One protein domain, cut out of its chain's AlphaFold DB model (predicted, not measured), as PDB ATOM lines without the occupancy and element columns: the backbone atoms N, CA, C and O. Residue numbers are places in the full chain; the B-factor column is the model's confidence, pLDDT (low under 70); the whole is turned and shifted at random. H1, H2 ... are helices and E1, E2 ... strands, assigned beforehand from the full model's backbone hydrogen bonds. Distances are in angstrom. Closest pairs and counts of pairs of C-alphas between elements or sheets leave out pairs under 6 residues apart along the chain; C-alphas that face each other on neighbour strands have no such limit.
ATOM      1  N   ALA A  94     140.046 144.606 180.320       58.97
ATOM      2  CA  ALA A  94     139.913 144.511 178.876       58.97
ATOM      3  C   ALA A  94     139.563 143.066 178.491       58.97
ATOM      4  O   ALA A  94     139.934 142.133 179.206       58.97
ATOM      5  N   SER A  95     138.961 142.862 177.319       64.31
ATOM      6  CA  SER A  95     138.609 141.542 176.762       64.31
ATOM      7  C   SER A  95     139.762 140.518 176.736       64.31
ATOM      8  O   SER A  95     139.546 139.338 176.489       64.31
ATOM      9  N   HIS A  96     140.991 140.964 177.007       79.19
ATOM     10  CA  HIS A  96     142.221 140.181 177.063       79.19
ATOM     11  C   HIS A  96     142.719 139.913 178.498       79.19
ATOM     12  O   HIS A  96     143.844 139.454 178.673       79.19
ATOM     13  N   GLY A  97     141.936 140.207 179.543       87.19
ATOM     14  CA  GLY A  97     142.254 139.884 180.944       87.19
ATOM     15  C   GLY A  97     143.374 140.721 181.580       87.19
ATOM     16  O   GLY A  97     143.932 140.307 182.600       87.19
ATOM     17  N   LEU A  98     143.729 141.863 180.980       93.44
ATOM     18  CA  LEU A  98     144.648 142.851 181.554       93.44
ATOM     19  C   LEU A  98     143.867 144.087 182.007       93.44
ATOM     20  O   LEU A  98     142.965 144.548 181.305       93.44
ATOM     21  N   SER A  99     144.241 144.636 183.163       94.06
ATOM     22  CA  SER A  99     143.741 145.947 183.582       94.06
ATOM     23  C   SER A  99     144.386 147.046 182.735       94.06
ATOM     24  O   SER A  99     145.578 146.977 182.426       94.06
ATOM     25  N   LEU A 100     143.603 148.042 182.323       93.44
ATOM     26  CA  LEU A 100     144.097 149.147 181.502       93.44
ATOM     27  C   LEU A 100     144.433 150.361 182.366       93.44
ATOM     28  O   LEU A 100     143.625 150.805 183.184       93.44
ATOM     29  N   ARG A 101     145.623 150.927 182.159       95.12
ATOM     30  CA  ARG A 101     146.108 152.126 182.859       95.12
ATOM     31  C   ARG A 101     146.707 153.139 181.881       95.12
ATOM     32  O   ARG A 101     146.965 152.820 180.718       95.12
ATOM     33  N   ARG A 102     146.877 154.384 182.332       93.25
ATOM     34  CA  ARG A 102     147.535 155.473 181.581       93.25
ATOM     35  C   ARG A 102     148.414 156.310 182.503       93.25
ATOM     36  O   ARG A 102     148.213 156.307 183.717       93.25
ATOM     37  N   GLY A 103     149.347 157.057 181.914       91.69
ATOM     38  CA  GLY A 103     150.225 157.967 182.656       91.69
ATOM     39  C   GLY A 103     151.196 157.229 183.581       91.69
ATOM     40  O   GLY A 103     151.475 157.694 184.686       91.69
ATOM     41  N   CYS A 104     151.652 156.042 183.170       95.81
ATOM     42  CA  CYS A 104     152.628 155.283 183.941       95.81
ATOM     43  C   CYS A 104     154.038 155.822 183.739       95.81
ATOM     44  O   CYS A 104     154.394 156.291 182.655       95.81
ATOM     45  N   GLN A 105     154.844 155.692 184.785       96.56
ATOM     46  CA  GLN A 105     156.270 155.980 184.763       96.56
ATOM     47  C   GLN A 105     157.020 154.716 185.152       96.56
ATOM     48  O   GLN A 105     156.780 154.143 186.214       96.56
ATOM     49  N   TRP A 106     157.900 154.270 184.270       96.94
ATOM     50  CA  TRP A 106     158.696 153.070 184.460       96.94
ATOM     51  C   TRP A 106     160.097 153.474 184.912       96.94
ATOM     52  O   TRP A 106     160.956 153.756 184.084       96.94
ATOM     53  N   GLY A 107     160.297 153.580 186.228       96.56
ATOM     54  CA  GLY A 107     161.572 154.019 186.806       96.56
ATOM     55  C   GLY A 107     162.443 152.906 187.377       96.56
ATOM     56  O   GLY A 107     163.657 153.063 187.445       96.56
ATOM     57  N   GLN A 108     161.834 151.775 187.748       96.31
ATOM     58  CA  GLN A 108     162.507 150.641 188.381       96.31
ATOM     59  C   GLN A 108     162.285 149.374 187.550       96.31
ATOM     60  O   GLN A 108     161.235 148.724 187.676       96.31
ATOM     61  N   PRO A 109     163.243 149.006 186.685       92.81
ATOM     62  CA  PRO A 109     163.267 147.700 186.042       92.81
ATOM     63  C   PRO A 109     163.090 146.568 187.049       92.81
ATOM     64  O   PRO A 109     163.592 146.611 188.168       92.81
ATOM     65  N   GLY A 110     162.310 145.562 186.666       92.69
ATOM     66  CA  GLY A 110     162.070 144.373 187.485       92.69
ATOM     67  C   GLY A 110     161.103 144.541 188.666       92.69
ATOM     68  O   GLY A 110     160.748 143.532 189.267       92.69
ATOM     69  N   ARG A 111     160.603 145.749 188.988       94.56
ATOM     70  CA  ARG A 111     159.687 145.953 190.139       94.56
ATOM     71  C   ARG A 111     158.405 145.116 190.055       94.56
ATOM     72  O   ARG A 111     157.918 144.630 191.071       94.56
ATOM     73  N   ASN A 112     157.824 144.981 188.863       94.62
ATOM     74  CA  ASN A 112     156.585 144.227 188.663       94.62
ATOM     75  C   ASN A 112     156.585 143.500 187.305       94.62
ATOM     76  O   ASN A 112     155.928 143.961 186.370       94.62
ATOM     77  N   PRO A 113     157.333 142.389 187.176       96.19
ATOM     78  CA  PRO A 113     157.451 141.655 185.923       96.19
ATOM     79  C   PRO A 113     156.084 141.228 185.387       96.19
ATOM     80  O   PRO A 113     155.179 140.871 186.152       96.19
ATOM     81  N   TYR A 114     155.919 141.276 184.071       97.06
ATOM     82  CA  TYR A 114     154.704 140.822 183.410       97.06
ATOM     83  C   TYR A 114     154.468 139.318 183.633       97.06
ATOM     84  O   TYR A 114     155.381 138.504 183.539       97.06
ATOM     85  N   ARG A 115     153.219 138.941 183.942       95.69
ATOM     86  CA  ARG A 115     152.827 137.565 184.320       95.69
ATOM     87  C   ARG A 115     151.889 136.888 183.316       95.69
ATOM     88  O   ARG A 115     151.240 135.900 183.649       95.69
ATOM     89  N   GLY A 116     151.718 137.472 182.134       95.62
ATOM     90  CA  GLY A 116     150.881 136.918 181.071       95.62
ATOM     91  C   GLY A 116     151.706 136.366 179.914       95.62
ATOM     92  O   GLY A 116     152.929 136.282 179.980       95.62
ATOM     93  N   THR A 117     151.031 136.011 178.822       97.06
ATOM     94  CA  THR A 117     151.715 135.599 177.589       97.06
ATOM     95  C   THR A 117     152.011 136.803 176.703       97.06
ATOM     96  O   THR A 117     151.321 137.828 176.760       97.06
ATOM     97  N   MET A 118     153.015 136.673 175.837       97.44
ATOM     98  CA  MET A 118     153.327 137.692 174.836       97.44
ATOM     99  C   MET A 118     152.141 137.948 173.901       97.44
ATOM    100  O   MET A 118     151.774 139.098 173.686       97.44
ATOM    101  N   ALA A 119     151.455 136.895 173.447       97.62
ATOM    102  CA  ALA A 119     150.234 137.029 172.653       97.62
ATOM    103  C   ALA A 119     149.162 137.874 173.370       97.62
ATOM    104  O   ALA A 119     148.601 138.788 172.768       97.62
ATOM    105  N   GLN A 120     148.928 137.617 174.663       97.31
ATOM    106  CA  GLN A 120     147.970 138.370 175.476       97.31
ATOM    107  C   GLN A 120     148.343 139.860 175.563       97.31
ATOM    108  O   GLN A 120     147.471 140.717 175.416       97.31
ATOM    109  N   ALA A 121     149.627 140.174 175.761       96.75
ATOM    110  CA  ALA A 121     150.111 141.552 175.835       96.75
ATOM    111  C   ALA A 121     149.896 142.308 174.517       96.75
ATOM    112  O   ALA A 121     149.346 143.410 174.513       96.75
ATOM    113  N   LEU A 122     150.287 141.697 173.396       97.19
ATOM    114  CA  LEU A 122     150.194 142.319 172.073       97.19
ATOM    115  C   LEU A 122     148.739 142.508 171.626       97.19
ATOM    116  O   LEU A 122     148.393 143.548 171.068       97.19
ATOM    117  N   GLN A 123     147.865 141.544 171.924       96.06
ATOM    118  CA  GLN A 123     146.427 141.674 171.677       96.06
ATOM    119  C   GLN A 123     145.806 142.791 172.520       96.06
ATOM    120  O   GLN A 123     145.055 143.609 171.993       96.06
ATOM    121  N   ALA A 124     146.155 142.881 173.807       93.88
ATOM    122  CA  ALA A 124     145.680 143.960 174.670       93.88
ATOM    123  C   ALA A 124     146.149 145.342 174.183       93.88
ATOM    124  O   ALA A 124     145.398 146.314 174.270       93.88
ATOM    125  N   ALA A 125     147.356 145.418 173.612       94.50
ATOM    126  CA  ALA A 125     147.889 146.609 172.951       94.50
ATOM    127  C   ALA A 125     147.281 146.872 171.558       94.50
ATOM    128  O   ALA A 125     147.655 147.841 170.901       94.50
ATOM    129  N   ARG A 126     146.302 146.059 171.141       94.44
ATOM    130  CA  ARG A 126     145.537 146.173 169.892       94.44
ATOM    131  C   ARG A 126     146.383 146.032 168.625       94.44
ATOM    132  O   ARG A 126     146.075 146.661 167.613       94.44
ATOM    133  N   LEU A 127     147.422 145.193 168.654       95.12
ATOM    134  CA  LEU A 127     148.127 144.832 167.423       95.12
ATOM    135  C   LEU A 127     147.230 143.979 166.512       95.12
ATOM    136  O   LEU A 127     146.465 143.147 167.013       95.12
ATOM    137  N   PRO A 128     147.351 144.122 165.179       96.44
ATOM    138  CA  PRO A 128     146.698 143.227 164.228       96.44
ATOM    139  C   PRO A 128     147.073 141.764 164.480       96.44
ATOM    140  O   PRO A 128     148.224 141.448 164.788       96.44
ATOM    141  N   ALA A 129     146.110 140.853 164.317       96.44
ATOM    142  CA  ALA A 129     146.291 139.437 164.645       96.44
ATOM    143  C   ALA A 129     147.458 138.778 163.887       96.44
ATOM    144  O   ALA A 129     148.109 137.883 164.420       96.44
ATOM    145  N   GLU A 130     147.738 139.216 162.660       97.50
ATOM    146  CA  GLU A 130     148.895 138.748 161.898       97.50
ATOM    147  C   GLU A 130     150.220 139.161 162.544       97.50
ATOM    148  O   GLU A 130     151.052 138.290 162.800       97.50
ATOM    149  N   ALA A 131     150.386 140.444 162.880       97.69
ATOM    150  CA  ALA A 131     151.579 140.938 163.561       97.69
ATOM    151  C   ALA A 131     151.789 140.201 164.893       97.69
ATOM    152  O   ALA A 131     152.901 139.771 165.194       97.69
ATOM    153  N   VAL A 132     150.712 139.951 165.652       97.94
ATOM    154  CA  VAL A 132     150.772 139.138 166.879       97.94
ATOM    155  C   VAL A 132     151.321 137.738 166.594       97.94
ATOM    156  O   VAL A 132     152.250 137.305 167.275       97.94
ATOM    157  N   ARG A 133     150.782 137.021 165.596       98.31
ATOM    158  CA  ARG A 133     151.249 135.666 165.248       98.31
ATOM    159  C   ARG A 133     152.715 135.663 164.817       98.31
ATOM    160  O   ARG A 133     153.468 134.813 165.281       98.31
ATOM    161  N   ALA A 134     153.112 136.604 163.962       98.38
ATOM    162  CA  ALA A 134     154.474 136.695 163.446       98.38
ATOM    163  C   ALA A 134     155.493 136.964 164.563       98.38
ATOM    164  O   ALA A 134     156.501 136.267 164.653       98.38
ATOM    165  N   ILE A 135     155.212 137.923 165.448       98.50
ATOM    166  CA  ILE A 135     156.121 138.301 166.541       98.50
ATOM    167  C   ILE A 135     156.202 137.182 167.597       98.50
ATOM    168  O   ILE A 135     157.282 136.883 168.100       98.50
ATOM    169  N   VAL A 136     155.093 136.498 167.900       98.50
ATOM    170  CA  VAL A 136     155.116 135.325 168.797       98.50
ATOM    171  C   VAL A 136     155.918 134.171 168.190       98.50
ATOM    172  O   VAL A 136     156.712 133.558 168.897       98.50
ATOM    173  N   ALA A 137     155.769 133.896 166.891       98.38
ATOM    174  CA  ALA A 137     156.556 132.864 166.214       98.38
ATOM    175  C   ALA A 137     158.060 133.191 166.213       98.38
ATOM    176  O   ALA A 137     158.880 132.313 166.475       98.38
ATOM    177  N   GLN A 138     158.421 134.459 165.981       98.44
ATOM    178  CA  GLN A 138     159.798 134.951 166.101       98.44
ATOM    179  C   GLN A 138     160.370 134.694 167.501       98.44
ATOM    180  O   GLN A 138     161.437 134.093 167.626       98.44
ATOM    181  N   GLN A 139     159.638 135.073 168.553       98.12
ATOM    182  CA  GLN A 139     160.068 134.869 169.938       98.12
ATOM    183  C   GLN A 139     160.245 133.385 170.284       98.12
ATOM    184  O   GLN A 139     161.255 133.019 170.882       98.12
ATOM    185  N   GLN A 140     159.315 132.522 169.870       98.12
ATOM    186  CA  GLN A 140     159.406 131.075 170.103       98.12
ATOM    187  C   GLN A 140     160.597 130.436 169.381       98.12
ATOM    188  O   GLN A 140     161.209 129.511 169.905       98.12
ATOM    189  N   ALA A 141     160.940 130.946 168.198       98.31
ATOM    190  CA  ALA A 141     162.100 130.507 167.432       98.31
ATOM    191  C   ALA A 141     163.423 131.147 167.901       98.31
ATOM    192  O   ALA A 141     164.476 130.833 167.349       98.31
ATOM    193  N   GLY A 142     163.390 132.064 168.878       97.56
ATOM    194  CA  GLY A 142     164.562 132.841 169.296       97.56
ATOM    195  C   GLY A 142     165.082 133.805 168.220       97.56
ATOM    196  O   GLY A 142     166.229 134.245 168.290       97.56
ATOM    197  N   LEU A 143     164.259 134.126 167.219       98.06
ATOM    198  CA  LEU A 143     164.601 135.000 166.102       98.06
ATOM    199  C   LEU A 143     164.264 136.444 166.461       98.06
ATOM    200  O   LEU A 143     163.110 136.857 166.423       98.06
ATOM    201  N   LYS A 144     165.289 137.212 166.813       97.62
ATOM    202  CA  LYS A 144     165.171 138.625 167.183       97.62
ATOM    203  C   LYS A 144     165.526 139.484 165.972       97.62
ATOM    204  O   LYS A 144     166.482 139.172 165.264       97.62
ATOM    205  N   ALA A 145     164.802 140.578 165.758       97.25
ATOM    206  CA  ALA A 145     165.160 141.586 164.757       97.25
ATOM    207  C   ALA A 145     166.427 142.363 165.160       97.25
ATOM    208  O   ALA A 145     167.151 142.862 164.303       97.25
ATOM    209  N   GLY A 146     166.715 142.429 166.462       97.62
ATOM    210  CA  GLY A 146     167.929 143.026 166.999       97.62
ATOM    211  C   GLY A 146     167.851 143.220 168.508       97.62
ATOM    212  O   GLY A 146     167.167 142.472 169.214       97.62
ATOM    213  N   ARG A 147     168.563 144.234 168.999       98.31
ATOM    214  CA  ARG A 147     168.617 144.607 170.416       98.31
ATOM    215  C   ARG A 147     168.373 146.104 170.557       98.31
ATOM    216  O   ARG A 147     168.782 146.884 169.695       98.31
ATOM    217  N   LEU A 148     167.717 146.496 171.643       98.19
ATOM    218  CA  LEU A 148     167.568 147.898 172.025       98.19
ATOM    219  C   LEU A 148     168.357 148.191 173.300       98.19
ATOM    220  O   LEU A 148     168.417 147.353 174.194       98.19
ATOM    221  N   SER A 149     168.904 149.397 173.367       98.00
ATOM    222  CA  SER A 149     169.349 150.083 174.573       98.00
ATOM    223  C   SER A 149     168.232 151.017 175.035       98.00
ATOM    224  O   SER A 149     167.728 151.836 174.259       98.00
ATOM    225  N   ILE A 150     167.799 150.857 176.280       97.94
ATOM    226  CA  ILE A 150     166.730 151.626 176.909       97.94
ATOM    227  C   ILE A 150     167.361 152.506 177.973       97.94
ATOM    228  O   ILE A 150     167.883 152.029 178.978       97.94
ATOM    229  N   THR A 151     167.239 153.809 177.778       97.38
ATOM    230  CA  THR A 151     167.598 154.826 178.763       97.38
ATOM    231  C   THR A 151     166.369 155.679 179.059       97.38
ATOM    232  O   THR A 151     165.350 155.594 178.368       97.38
ATOM    233  N   ARG A 152     166.456 156.550 180.068       95.75
ATOM    234  CA  ARG A 152     165.401 157.540 180.337       95.75
ATOM    235  C   ARG A 152     165.113 158.428 179.122       95.75
ATOM    236  O   ARG A 152     163.962 158.782 178.876       95.75
ATOM    237  N   ASP A 153     166.159 158.788 178.386       95.12
ATOM    238  CA  ASP A 153     166.095 159.850 177.385       95.12
ATOM    239  C   ASP A 153     165.866 159.304 175.966       95.12
ATOM    240  O   ASP A 153     165.371 160.030 175.106       95.12
ATOM    241  N   ALA A 154     166.163 158.022 175.722       94.94
ATOM    242  CA  ALA A 154     165.978 157.382 174.423       94.94
ATOM    243  C   ALA A 154     165.846 155.855 174.518       94.94
ATOM    244  O   ALA A 154     166.452 155.214 175.379       94.94
ATOM    245  N   ILE A 155     165.128 155.272 173.555       97.19
ATOM    246  CA  ILE A 155     165.163 153.837 173.253       97.19
ATOM    247  C   ILE A 155     165.853 153.685 171.897       97.19
ATOM    248  O   ILE A 155     165.306 154.122 170.887       97.19
ATOM    249  N   ARG A 156     167.054 153.107 171.849       96.75
ATOM    250  CA  ARG A 156     167.900 153.063 170.645       96.75
ATOM    251  C   ARG A 156     168.164 151.635 170.211       96.75
ATOM    252  O   ARG A 156     168.553 150.807 171.021       96.75
ATOM    253  N   HIS A 157     168.021 151.349 168.928       97.38
ATOM    254  CA  HIS A 157     168.472 150.094 168.356       97.38
ATOM    255  C   HIS A 157     170.002 150.075 168.287       97.38
ATOM    256  O   HIS A 157     170.627 151.010 167.783       97.38
ATOM    257  N   THR A 158     170.618 149.021 168.822       97.06
ATOM    258  CA  THR A 158     172.062 149.001 169.113       97.06
ATOM    259  C   THR A 158     172.942 148.890 167.869       97.06
ATOM    260  O   THR A 158     174.139 149.135 167.952       97.06
ATOM    261  N   THR A 159     172.377 148.490 166.725       94.75
ATOM    262  CA  THR A 159     173.147 148.233 165.495       94.75
ATOM    263  C   THR A 159     173.006 149.339 164.455       94.75
ATOM    264  O   THR A 159     173.994 149.728 163.846       94.75
ATOM    265  N   ASP A 160     171.791 149.840 164.231       91.56
ATOM    266  CA  ASP A 160     171.488 150.809 163.161       91.56
ATOM    267  C   ASP A 160     171.158 152.215 163.694       91.56
ATOM    268  O   ASP A 160     170.909 153.131 162.912       91.56
ATOM    269  N   GLY A 161     171.146 152.394 165.019       90.44
ATOM    270  CA  GLY A 161     170.904 153.678 165.668       90.44
ATOM    271  C   GLY A 161     169.464 154.189 165.583       90.44
ATOM    272  O   GLY A 161     169.221 155.322 166.004       90.44
ATOM    273  N   ARG A 162     168.501 153.399 165.072       93.50
ATOM    274  CA  ARG A 162     167.081 153.795 165.064       93.50
ATOM    275  C   ARG A 162     166.620 154.113 166.481       93.50
ATOM    276  O   ARG A 162     166.892 153.360 167.410       93.50
ATOM    277  N   GLU A 163     165.906 155.218 166.644       94.56
ATOM    278  CA  GLU A 163     165.472 155.699 167.953       94.56
ATOM    279  C   GLU A 163     163.946 155.719 168.053       94.56
ATOM    280  O   GLU A 163     163.250 156.173 167.142       94.56
ATOM    281  N   PHE A 164     163.433 155.253 169.186       94.50
ATOM    282  CA  PHE A 164     162.023 155.219 169.539       94.50
ATOM    283  C   PHE A 164     161.750 156.159 170.717       94.50
ATOM    284  O   PHE A 164     162.609 156.401 171.564       94.50
ATOM    285  N   ASP A 165     160.529 156.692 170.764       92.88
ATOM    286  CA  ASP A 165     160.103 157.641 171.793       92.88
ATOM    287  C   ASP A 165     159.975 156.953 173.169       92.88
ATOM    288  O   ASP A 165     159.072 156.124 173.335       92.88
ATOM    289  N   PRO A 166     160.797 157.309 174.178       95.06
ATOM    290  CA  PRO A 166     160.698 156.720 175.513       95.06
ATOM    291  C   PRO A 166     159.416 157.137 176.249       95.06
ATOM    292  O   PRO A 166     159.090 156.555 177.280       95.06
ATOM    293  N   GLY A 167     158.684 158.147 175.763       93.19
ATOM    294  CA  GLY A 167     157.455 158.669 176.369       93.19
ATOM    295  C   GLY A 167     156.153 158.099 175.803       93.19
ATOM    296  O   GLY A 167     155.081 158.535 176.221       93.19
ATOM    297  N   ALA A 168     156.215 157.188 174.830       88.88
ATOM    298  CA  ALA A 168     155.042 156.705 174.098       88.88
ATOM    299  C   ALA A 168     155.020 155.174 173.968       88.88
ATOM    300  O   ALA A 168     154.741 154.635 172.895       88.88
ATOM    301  N   VAL A 169     155.307 154.474 175.068       94.12
ATOM    302  CA  VAL A 169     155.371 153.007 175.105       94.12
ATOM    303  C   VAL A 169     154.059 152.431 175.640       94.12
ATOM    304  O   VAL A 169     153.560 152.864 176.678       94.12
ATOM    305  N   ALA A 170     153.482 151.434 174.969       96.06
ATOM    306  CA  ALA A 170     152.436 150.614 175.580       96.06
ATOM    307  C   ALA A 170     153.107 149.434 176.294       96.06
ATOM    308  O   ALA A 170     153.537 148.487 175.643       96.06
ATOM    309  N   LEU A 171     153.241 149.534 177.616       97.12
ATOM    310  CA  LEU A 171     154.059 148.652 178.455       97.12
ATOM    311  C   LEU A 171     153.162 147.748 179.305       97.12
ATOM    312  O   LEU A 171     152.271 148.247 179.999       97.12
ATOM    313  N   THR A 172     153.410 146.439 179.299       97.56
ATOM    314  CA  THR A 172     152.802 145.538 180.285       97.56
ATOM    315  C   THR A 172     153.641 145.414 181.551       97.56
ATOM    316  O   THR A 172     154.861 145.487 181.508       97.56
ATOM    317  N   PHE A 173     152.982 145.211 182.690       96.81
ATOM    318  CA  PHE A 173     153.613 144.873 183.970       96.81
ATOM    319  C   PHE A 173     152.599 144.138 184.847       96.81
ATOM    320  O   PHE A 173     151.403 144.440 184.802       96.81
ATOM    321  N   GLY A 174     153.027 143.141 185.624       96.00
ATOM    322  CA  GLY A 174     152.113 142.288 186.389       96.00
ATOM    323  C   GLY A 174     150.964 141.724 185.531       96.00
ATOM    324  O   GLY A 174     151.179 140.885 184.655       96.00
ATOM    325  N   ARG A 175     149.734 142.198 185.777       96.25
ATOM    326  CA  ARG A 175     148.495 141.889 185.020       96.25
ATOM    327  C   ARG A 175     147.855 143.150 184.415       96.25
ATOM    328  O   ARG A 175     146.634 143.261 184.301       96.25
ATOM    329  N   THR A 176     148.691 144.108 184.042       96.00
ATOM    330  CA  THR A 176     148.298 145.443 183.593       96.00
ATOM    331  C   THR A 176     148.936 145.744 182.247       96.00
ATOM    332  O   THR A 176     150.082 145.371 182.003       96.00
ATOM    333  N   LEU A 177     148.204 146.450 181.391       96.88
ATOM    334  CA  LEU A 177     148.747 147.158 180.239       96.88
ATOM    335  C   LEU A 177     148.596 148.659 180.482       96.88
ATOM    336  O   LEU A 177     147.486 149.149 180.710       96.88
ATOM    337  N   CYS A 178     149.701 149.392 180.390       96.06
ATOM    338  CA  CYS A 178     149.682 150.837 180.487       96.06
ATOM    339  C   CYS A 178     150.011 151.518 179.167       96.06
ATOM    340  O   CYS A 178     151.103 151.374 178.612       96.06
ATOM    341  N   LEU A 179     149.045 152.292 178.682       93.62
ATOM    342  CA  LEU A 179     149.133 153.021 177.427       93.62
ATOM    343  C   LEU A 179     149.835 154.365 177.652       93.62
ATOM    344  O   LEU A 179     149.434 155.134 178.529       93.62
ATOM    345  N   GLY A 180     150.850 154.658 176.835       91.31
ATOM    346  CA  GLY A 180     151.616 155.905 176.935       91.31
ATOM    347  C   GLY A 180     152.494 155.964 178.185       91.31
ATOM    348  O   GLY A 180     152.573 156.997 178.843       91.31
ATOM    349  N   SER A 181     153.100 154.835 178.546       95.19
ATOM    350  CA  SER A 181     154.113 154.771 179.591       95.19
ATOM    351  C   SER A 181     155.355 155.549 179.167       95.19
ATOM    352  O   SER A 181     155.778 155.473 178.008       95.19
ATOM    353  N   ARG A 182     155.944 156.269 180.123       95.88
ATOM    354  CA  ARG A 182     157.233 156.947 179.978       95.88
ATOM    355  C   ARG A 182     158.326 156.161 180.699       95.88
ATOM    356  O   ARG A 182     158.137 155.782 181.855       95.88
ATOM    357  N   VAL A 183     159.478 155.977 180.057       96.56
ATOM    358  CA  VAL A 183     160.701 155.518 180.731       96.56
ATOM    359  C   VAL A 183     161.182 156.624 181.674       96.56
ATOM    360  O   VAL A 183     161.398 157.760 181.258       96.56
ATOM    361  N   ASN A 184     161.312 156.305 182.957       97.00
ATOM    362  CA  ASN A 184     161.690 157.241 184.017       97.00
ATOM    363  C   ASN A 184     162.861 156.695 184.842       97.00
ATOM    364  O   ASN A 184     162.872 156.797 186.064       97.00
ATOM    365  N   PHE A 185     163.820 156.036 184.197       97.31
ATOM    366  CA  PHE A 185     164.963 155.446 184.889       97.31
ATOM    367  C   PHE A 185     165.792 156.490 185.645       97.31
ATOM    368  O   PHE A 185     165.785 157.683 185.315       97.31
ATOM    369  N   ALA A 186     166.520 156.035 186.665       97.19
ATOM    370  CA  ALA A 186     167.511 156.868 187.334       97.19
ATOM    371  C   ALA A 186     168.579 157.330 186.318       97.19
ATOM    372  O   ALA A 186     168.870 156.600 185.364       97.19
ATOM    373  N   PRO A 187     169.174 158.525 186.484       95.88
ATOM    374  CA  PRO A 187     170.250 158.980 185.607       95.88
ATOM    375  C   PRO A 187     171.383 157.949 185.508       95.88
ATOM    376  O   PRO A 187     171.796 157.385 186.519       95.88
ATOM    377  N   GLY A 188     171.878 157.711 184.292       96.19
ATOM    378  CA  GLY A 188     172.953 156.747 184.024       96.19
ATOM    379  C   GLY A 188     172.520 155.277 183.983       96.19
ATOM    380  O   GLY A 188     173.347 154.423 183.683       96.19
ATOM    381  N   HIS A 189     171.251 154.966 184.257       97.12
ATOM    382  CA  HIS A 189     170.743 153.606 184.117       97.12
ATOM    383  C   HIS A 189     170.407 153.279 182.656       97.12
ATOM    384  O   HIS A 189     169.734 154.053 181.967       97.12
ATOM    385  N   GLU A 190     170.828 152.092 182.229       97.19
ATOM    386  CA  GLU A 190     170.574 151.517 180.914       97.19
ATOM    387  C   GLU A 190     170.099 150.069 181.071       97.19
ATOM    388  O   GLU A 190     170.691 149.290 181.820       97.19
ATOM    389  N   GLU A 191     169.043 149.705 180.346       96.75
ATOM    390  CA  GLU A 191     168.560 148.327 180.238       96.75
ATOM    391  C   GLU A 191     168.581 147.887 178.771       96.75
ATOM    392  O   GLU A 191     168.233 148.659 177.878       96.75
ATOM    393  N   LEU A 192     168.968 146.638 178.508       98.25
ATOM    394  CA  LEU A 192     168.888 146.064 177.166       98.25
ATOM    395  C   LEU A 192     167.568 145.315 176.960       98.25
ATOM    396  O   LEU A 192     166.973 144.787 177.899       98.25
ATOM    397  N   ALA A 193     167.122 145.246 175.708       98.44
ATOM    398  CA  ALA A 193     165.916 144.522 175.336       98.44
ATOM    399  C   ALA A 193     166.071 143.760 174.027       98.44
ATOM    400  O   ALA A 193     166.736 144.210 173.090       98.44
ATOM    401  N   ASP A 194     165.375 142.633 173.942       98.62
ATOM    402  CA  ASP A 194     165.139 141.949 172.679       98.62
ATOM    403  C   ASP A 194     164.156 142.744 171.826       98.62
ATOM    404  O   ASP A 194     163.128 143.213 172.321       98.62
ATOM    405  N   PHE A 195     164.468 142.870 170.539       98.19
ATOM    406  CA  PHE A 195     163.667 143.617 169.581       98.19
ATOM    407  C   PHE A 195     163.019 142.694 168.554       98.19
ATOM    408  O   PHE A 195     163.683 141.825 167.987       98.19
ATOM    409  N   TYR A 196     161.739 142.923 168.277       98.38
ATOM    410  CA  TYR A 196     160.954 142.182 167.297       98.38
ATOM    411  C   TYR A 196     160.205 143.153 166.390       98.38
ATOM    412  O   TYR A 196     159.662 144.161 166.851       98.38
ATOM    413  N   GLU A 197     160.126 142.815 165.106       97.38
ATOM    414  CA  GLU A 197     159.374 143.582 164.117       97.38
ATOM    415  C   GLU A 197     158.531 142.648 163.253       97.38
ATOM    416  O   GLU A 197     158.970 141.571 162.850       97.38
ATOM    417  N   ALA A 198     157.315 143.071 162.928       97.44
ATOM    418  CA  ALA A 198     156.493 142.399 161.929       97.44
ATOM    419  C   ALA A 198     155.672 143.413 161.147       97.44
ATOM    420  O   ALA A 198     155.277 144.450 161.680       97.44
ATOM    421  N   ARG A 199     155.401 143.102 159.882       96.69
ATOM    422  CA  ARG A 199     154.415 143.841 159.095       96.69
ATOM    423  C   ARG A 199     153.048 143.187 159.251       96.69
ATOM    424  O   ARG A 199     152.974 141.978 159.443       96.69
ATOM    425  N   ASP A 200     152.003 144.002 159.226       94.94
ATOM    426  CA  ASP A 200     150.641 143.513 159.020       94.94
ATOM    427  C   ASP A 200     150.303 143.415 157.521       94.94
ATOM    428  O   ASP A 200     151.124 143.723 156.652       94.94
ATOM    429  N   ASP A 201     149.072 143.014 157.235       95.25
ATOM    430  CA  ASP A 201     148.489 142.799 155.913       95.25
ATOM    431  C   ASP A 201     148.393 144.092 155.098       95.25
ATOM    432  O   ASP A 201     148.378 144.071 153.868       95.25
ATOM    433  N   GLN A 202     148.402 145.231 155.787       95.56
ATOM    434  CA  GLN A 202     148.478 146.571 155.212       95.56
ATOM    435  C   GLN A 202     149.928 147.032 154.995       95.56
ATOM    436  O   GLN A 202     150.169 148.170 154.592       95.56
ATOM    437  N   GLY A 203     150.912 146.176 155.279       94.50
ATOM    438  CA  GLY A 203     152.335 146.471 155.175       94.50
ATOM    439  C   GLY A 203     152.866 147.392 156.273       94.50
ATOM    440  O   GLY A 203     154.031 147.801 156.195       94.50
ATOM    441  N   ARG A 204     152.074 147.731 157.299       94.31
ATOM    442  CA  ARG A 204     152.506 148.613 158.394       94.31
ATOM    443  C   ARG A 204     153.423 147.853 159.334       94.31
ATOM    444  O   ARG A 204     153.116 146.739 159.743       94.31
ATOM    445  N   LEU A 205     154.547 148.471 159.676       94.62
ATOM    446  CA  LEU A 205     155.546 147.887 160.561       94.62
ATOM    447  C   LEU A 205     155.149 148.092 162.029       94.62
ATOM    448  O   LEU A 205     154.878 149.216 162.454       94.62
ATOM    449  N   HIS A 206     155.157 147.010 162.801       96.31
ATOM    450  CA  HIS A 206     154.915 146.991 164.240       96.31
ATOM    451  C   HIS A 206     156.208 146.623 164.957       96.31
ATOM    452  O   HIS A 206     156.833 145.621 164.614       96.31
ATOM    453  N   ALA A 207     156.587 147.429 165.946       97.06
ATOM    454  CA  ALA A 207     157.830 147.303 166.697       97.06
ATOM    455  C   ALA A 207     157.530 146.927 168.154       97.06
ATOM    456  O   ALA A 207     156.739 147.589 168.834       97.06
ATOM    457  N   VAL A 208     158.160 145.857 168.635       98.00
ATOM    458  CA  VAL A 208     157.964 145.316 169.982       98.00
ATOM    459  C   VAL A 208     159.316 145.119 170.646       98.00
ATOM    460  O   VAL A 208     160.248 144.618 170.023       98.00
ATOM    461  N   MET A 209     159.406 145.471 171.925       98.06
ATOM    462  CA  MET A 209     160.573 145.170 172.747       98.06
ATOM    463  C   MET A 209     160.205 144.359 173.988       98.06
ATOM    464  O   MET A 209     159.112 144.515 174.544       98.06
ATOM    465  N   VAL A 210     161.139 143.514 174.422       98.31
ATOM    466  CA  VAL A 210     161.062 142.738 175.665       98.31
ATOM    467  C   VAL A 210     162.351 142.973 176.463       98.31
ATOM    468  O   VAL A 210     163.385 142.422 176.081       98.31
ATOM    469  N   PRO A 211     162.335 143.818 177.512       97.75
ATOM    470  CA  PRO A 211     163.518 144.114 178.315       97.75
ATOM    471  C   PRO A 211     164.004 142.910 179.124       97.75
ATOM    472  O   PRO A 211     163.193 142.124 179.627       97.75
ATOM    473  N   ASP A 212     165.323 142.792 179.266       97.06
ATOM    474  CA  ASP A 212     165.989 141.618 179.836       97.06
ATOM    475  C   ASP A 212     165.645 141.389 181.316       97.06
ATOM    476  O   ASP A 212     165.527 140.242 181.748       97.06
ATOM    477  N   VAL A 213     165.476 142.455 182.110       94.69
ATOM    478  CA  VAL A 213     165.300 142.330 183.568       94.69
ATOM    479  C   VAL A 213     163.858 141.994 183.920       94.69
ATOM    480  O   VAL A 213     163.592 141.163 184.787       94.69
ATOM    481  N   CYS A 214     162.903 142.673 183.284       90.06
ATOM    482  CA  CYS A 214     161.495 142.568 183.662       90.06
ATOM    483  C   CYS A 214     160.666 141.626 182.787       90.06
ATOM    484  O   CYS A 214     159.561 141.268 183.197       90.06
ATOM    485  N   GLY A 215     161.139 141.255 181.591       94.38
ATOM    486  CA  GLY A 215     160.355 140.459 180.639       94.38
ATOM    487  C   GLY A 215     159.036 141.127 180.227       94.38
ATOM    488  O   GLY A 215     158.116 140.464 179.746       94.38
ATOM    489  N   ASN A 216     158.909 142.437 180.456       96.94
ATOM    490  CA  ASN A 216     157.717 143.195 180.119       96.94
ATOM    491  C   ASN A 216     157.570 143.271 178.600       96.94
ATOM    492  O   ASN A 216     158.536 143.506 177.884       96.94
ATOM    493  N   VAL A 217     156.353 143.125 178.089       97.94
ATOM    494  CA  VAL A 217     156.114 143.214 176.646       97.94
ATOM    495  C   VAL A 217     155.678 144.633 176.332       97.94
ATOM    496  O   VAL A 217     154.664 145.115 176.843       97.94
ATOM    497  N   SER A 218     156.466 145.308 175.503       97.31
ATOM    498  CA  SER A 218     156.279 146.717 175.182       97.31
ATOM    499  C   SER A 218     156.071 146.911 173.694       97.31
ATOM    500  O   SER A 218     156.910 146.505 172.893       97.31
ATOM    501  N   VAL A 219     154.989 147.580 173.315       97.19
ATOM    502  CA  VAL A 219     154.784 148.034 171.936       97.19
ATOM    503  C   VAL A 219     155.322 149.448 171.819       97.19
ATOM    504  O   VAL A 219     154.926 150.346 172.572       97.19
ATOM    505  N   LEU A 220     156.220 149.636 170.861       95.94
ATOM    506  CA  LEU A 220     156.806 150.927 170.549       95.94
ATOM    507  C   LEU A 220     155.922 151.628 169.523       95.94
ATOM    508  O   LEU A 220     155.481 151.028 168.541       95.94
ATOM    509  N   GLY A 221     155.633 152.910 169.752       85.50
ATOM    510  CA  GLY A 221     154.899 153.701 168.773       85.50
ATOM    511  C   GLY A 221     155.621 153.702 167.424       85.50
ATOM    512  O   GLY A 221     156.846 153.802 167.376       85.50
ATOM    513  N   ALA A 222     154.860 153.677 166.325       63.69
ATOM    514  CA  ALA A 222     155.368 153.659 164.945       63.69
ATOM    515  C   ALA A 222     156.303 154.838 164.576       63.69
ATOM    516  O   ALA A 222     156.869 154.876 163.490       63.69
ATOM    517  N   ARG A 223     156.531 155.794 165.488       54.31
ATOM    518  CA  ARG A 223     157.477 156.910 165.339       54.31
ATOM    519  C   ARG A 223     158.951 156.527 165.533       54.31
ATOM    520  O   ARG A 223     159.754 157.416 165.811       54.31
ATOM    521  N   GLY A 224     159.335 155.268 165.312       47.31
ATOM    522  CA  GLY A 224     160.748 154.911 165.090       47.31
ATOM    523  C   GLY A 224     161.400 155.722 163.949       47.31
ATOM    524  O   GLY A 224     162.616 155.759 163.797       47.31
TER     525      GLY A 224
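What this domain is: This is residues 94 to 224 of the 428 residues of an uncharacterized protein of Burkholderiales bacterium RIFCSPHIGHO2_12_FULL_69_20 (UniProt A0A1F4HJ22). What shape do these atoms make? One wall of eight strands, strongly twisted and curled by 89 degrees from edge to edge, has the helical hairpin of H1 and H2 over one face: two layers, helices on one face of a sheet. What is it built of? The printed part has 131 residues, with two named helices and eight named strands in the order E1 H1 H2 E2 E3 E4 E5 E6 E7 E8; the class is mixed, helices and strands, with 63 residues, under half, in named elements. The sheet is mixed, in the order E1 E5 E4 E8 E7 E6 E2 E3. How large is it? It is compact, with a radius of gyration of the C-alphas of 13.4 A and spans of 40 by 34 by 25 A.

Where its parts are: Where does the first half run? E1 is residues 99 to 102, from C-alpha 99 at (143.741, 145.947, 183.582); H1 is 118 to 124 and H2 129 to 140, 16.5 A long. E2 is 146 to 150 and E3 155 to 157. What follows? E4 is 169 to 173, E5 176 to 183, 16.2 A, E6 191 to 199, 25.8 A, and E7 205 to 211, 19.8 A. E8 is 218 to 220, ending at C-alpha 220 at (156.806, 150.927, 170.549).

How they stand to each other: How are the strands joined from E1 on? E1 is parallel to E5, with N 101 and O 177 at 3.0 A. E5 and E4 are an antiparallel hairpin, N 178 and O 171 at 2.8 A, and E5 bends by 87 degrees at residue 180. E4 and E8 are antiparallel, N 219 and O 170 at 2.9 A. And beyond E8? E6, E7 and E8 form a meander, each strand the antiparallel neighbour of the one before, with N 208 and O 196, and N 209 and O 218, at 2.9 A. E6 and E2 are antiparallel, N 150 and O 191 at 2.8 A, as is the hairpin E2 and E3, N 149 and O 156 at 2.8 A. Where are the helices? H1 and H2 touch, the closest C-alphas being those of Leu 122 and Val 132, 6.1 A, at a shallow tilt of 22 degrees, opposite ways. Both are on the same face at a height over the sheet of 8.5 A, H1 over E4 and H2 over E6 and, only just, E7, on which 3 of its C-alphas fall. Every O i to N i+4 pair is within hydrogen-bond range in H1 and H2.

The domain as a whole: How far does it reach? The two C-alphas farthest apart, those of Pro 187 and Asp 201, are 40.2 A apart. Is it unbroken? The printed part has no cut; the links E1 to H1 and E3 to E4 are long. Where is confidence low? Residues 94 to 95 and 222 to 224 are under 70, while the mean pLDDT of the printed part is 94.4.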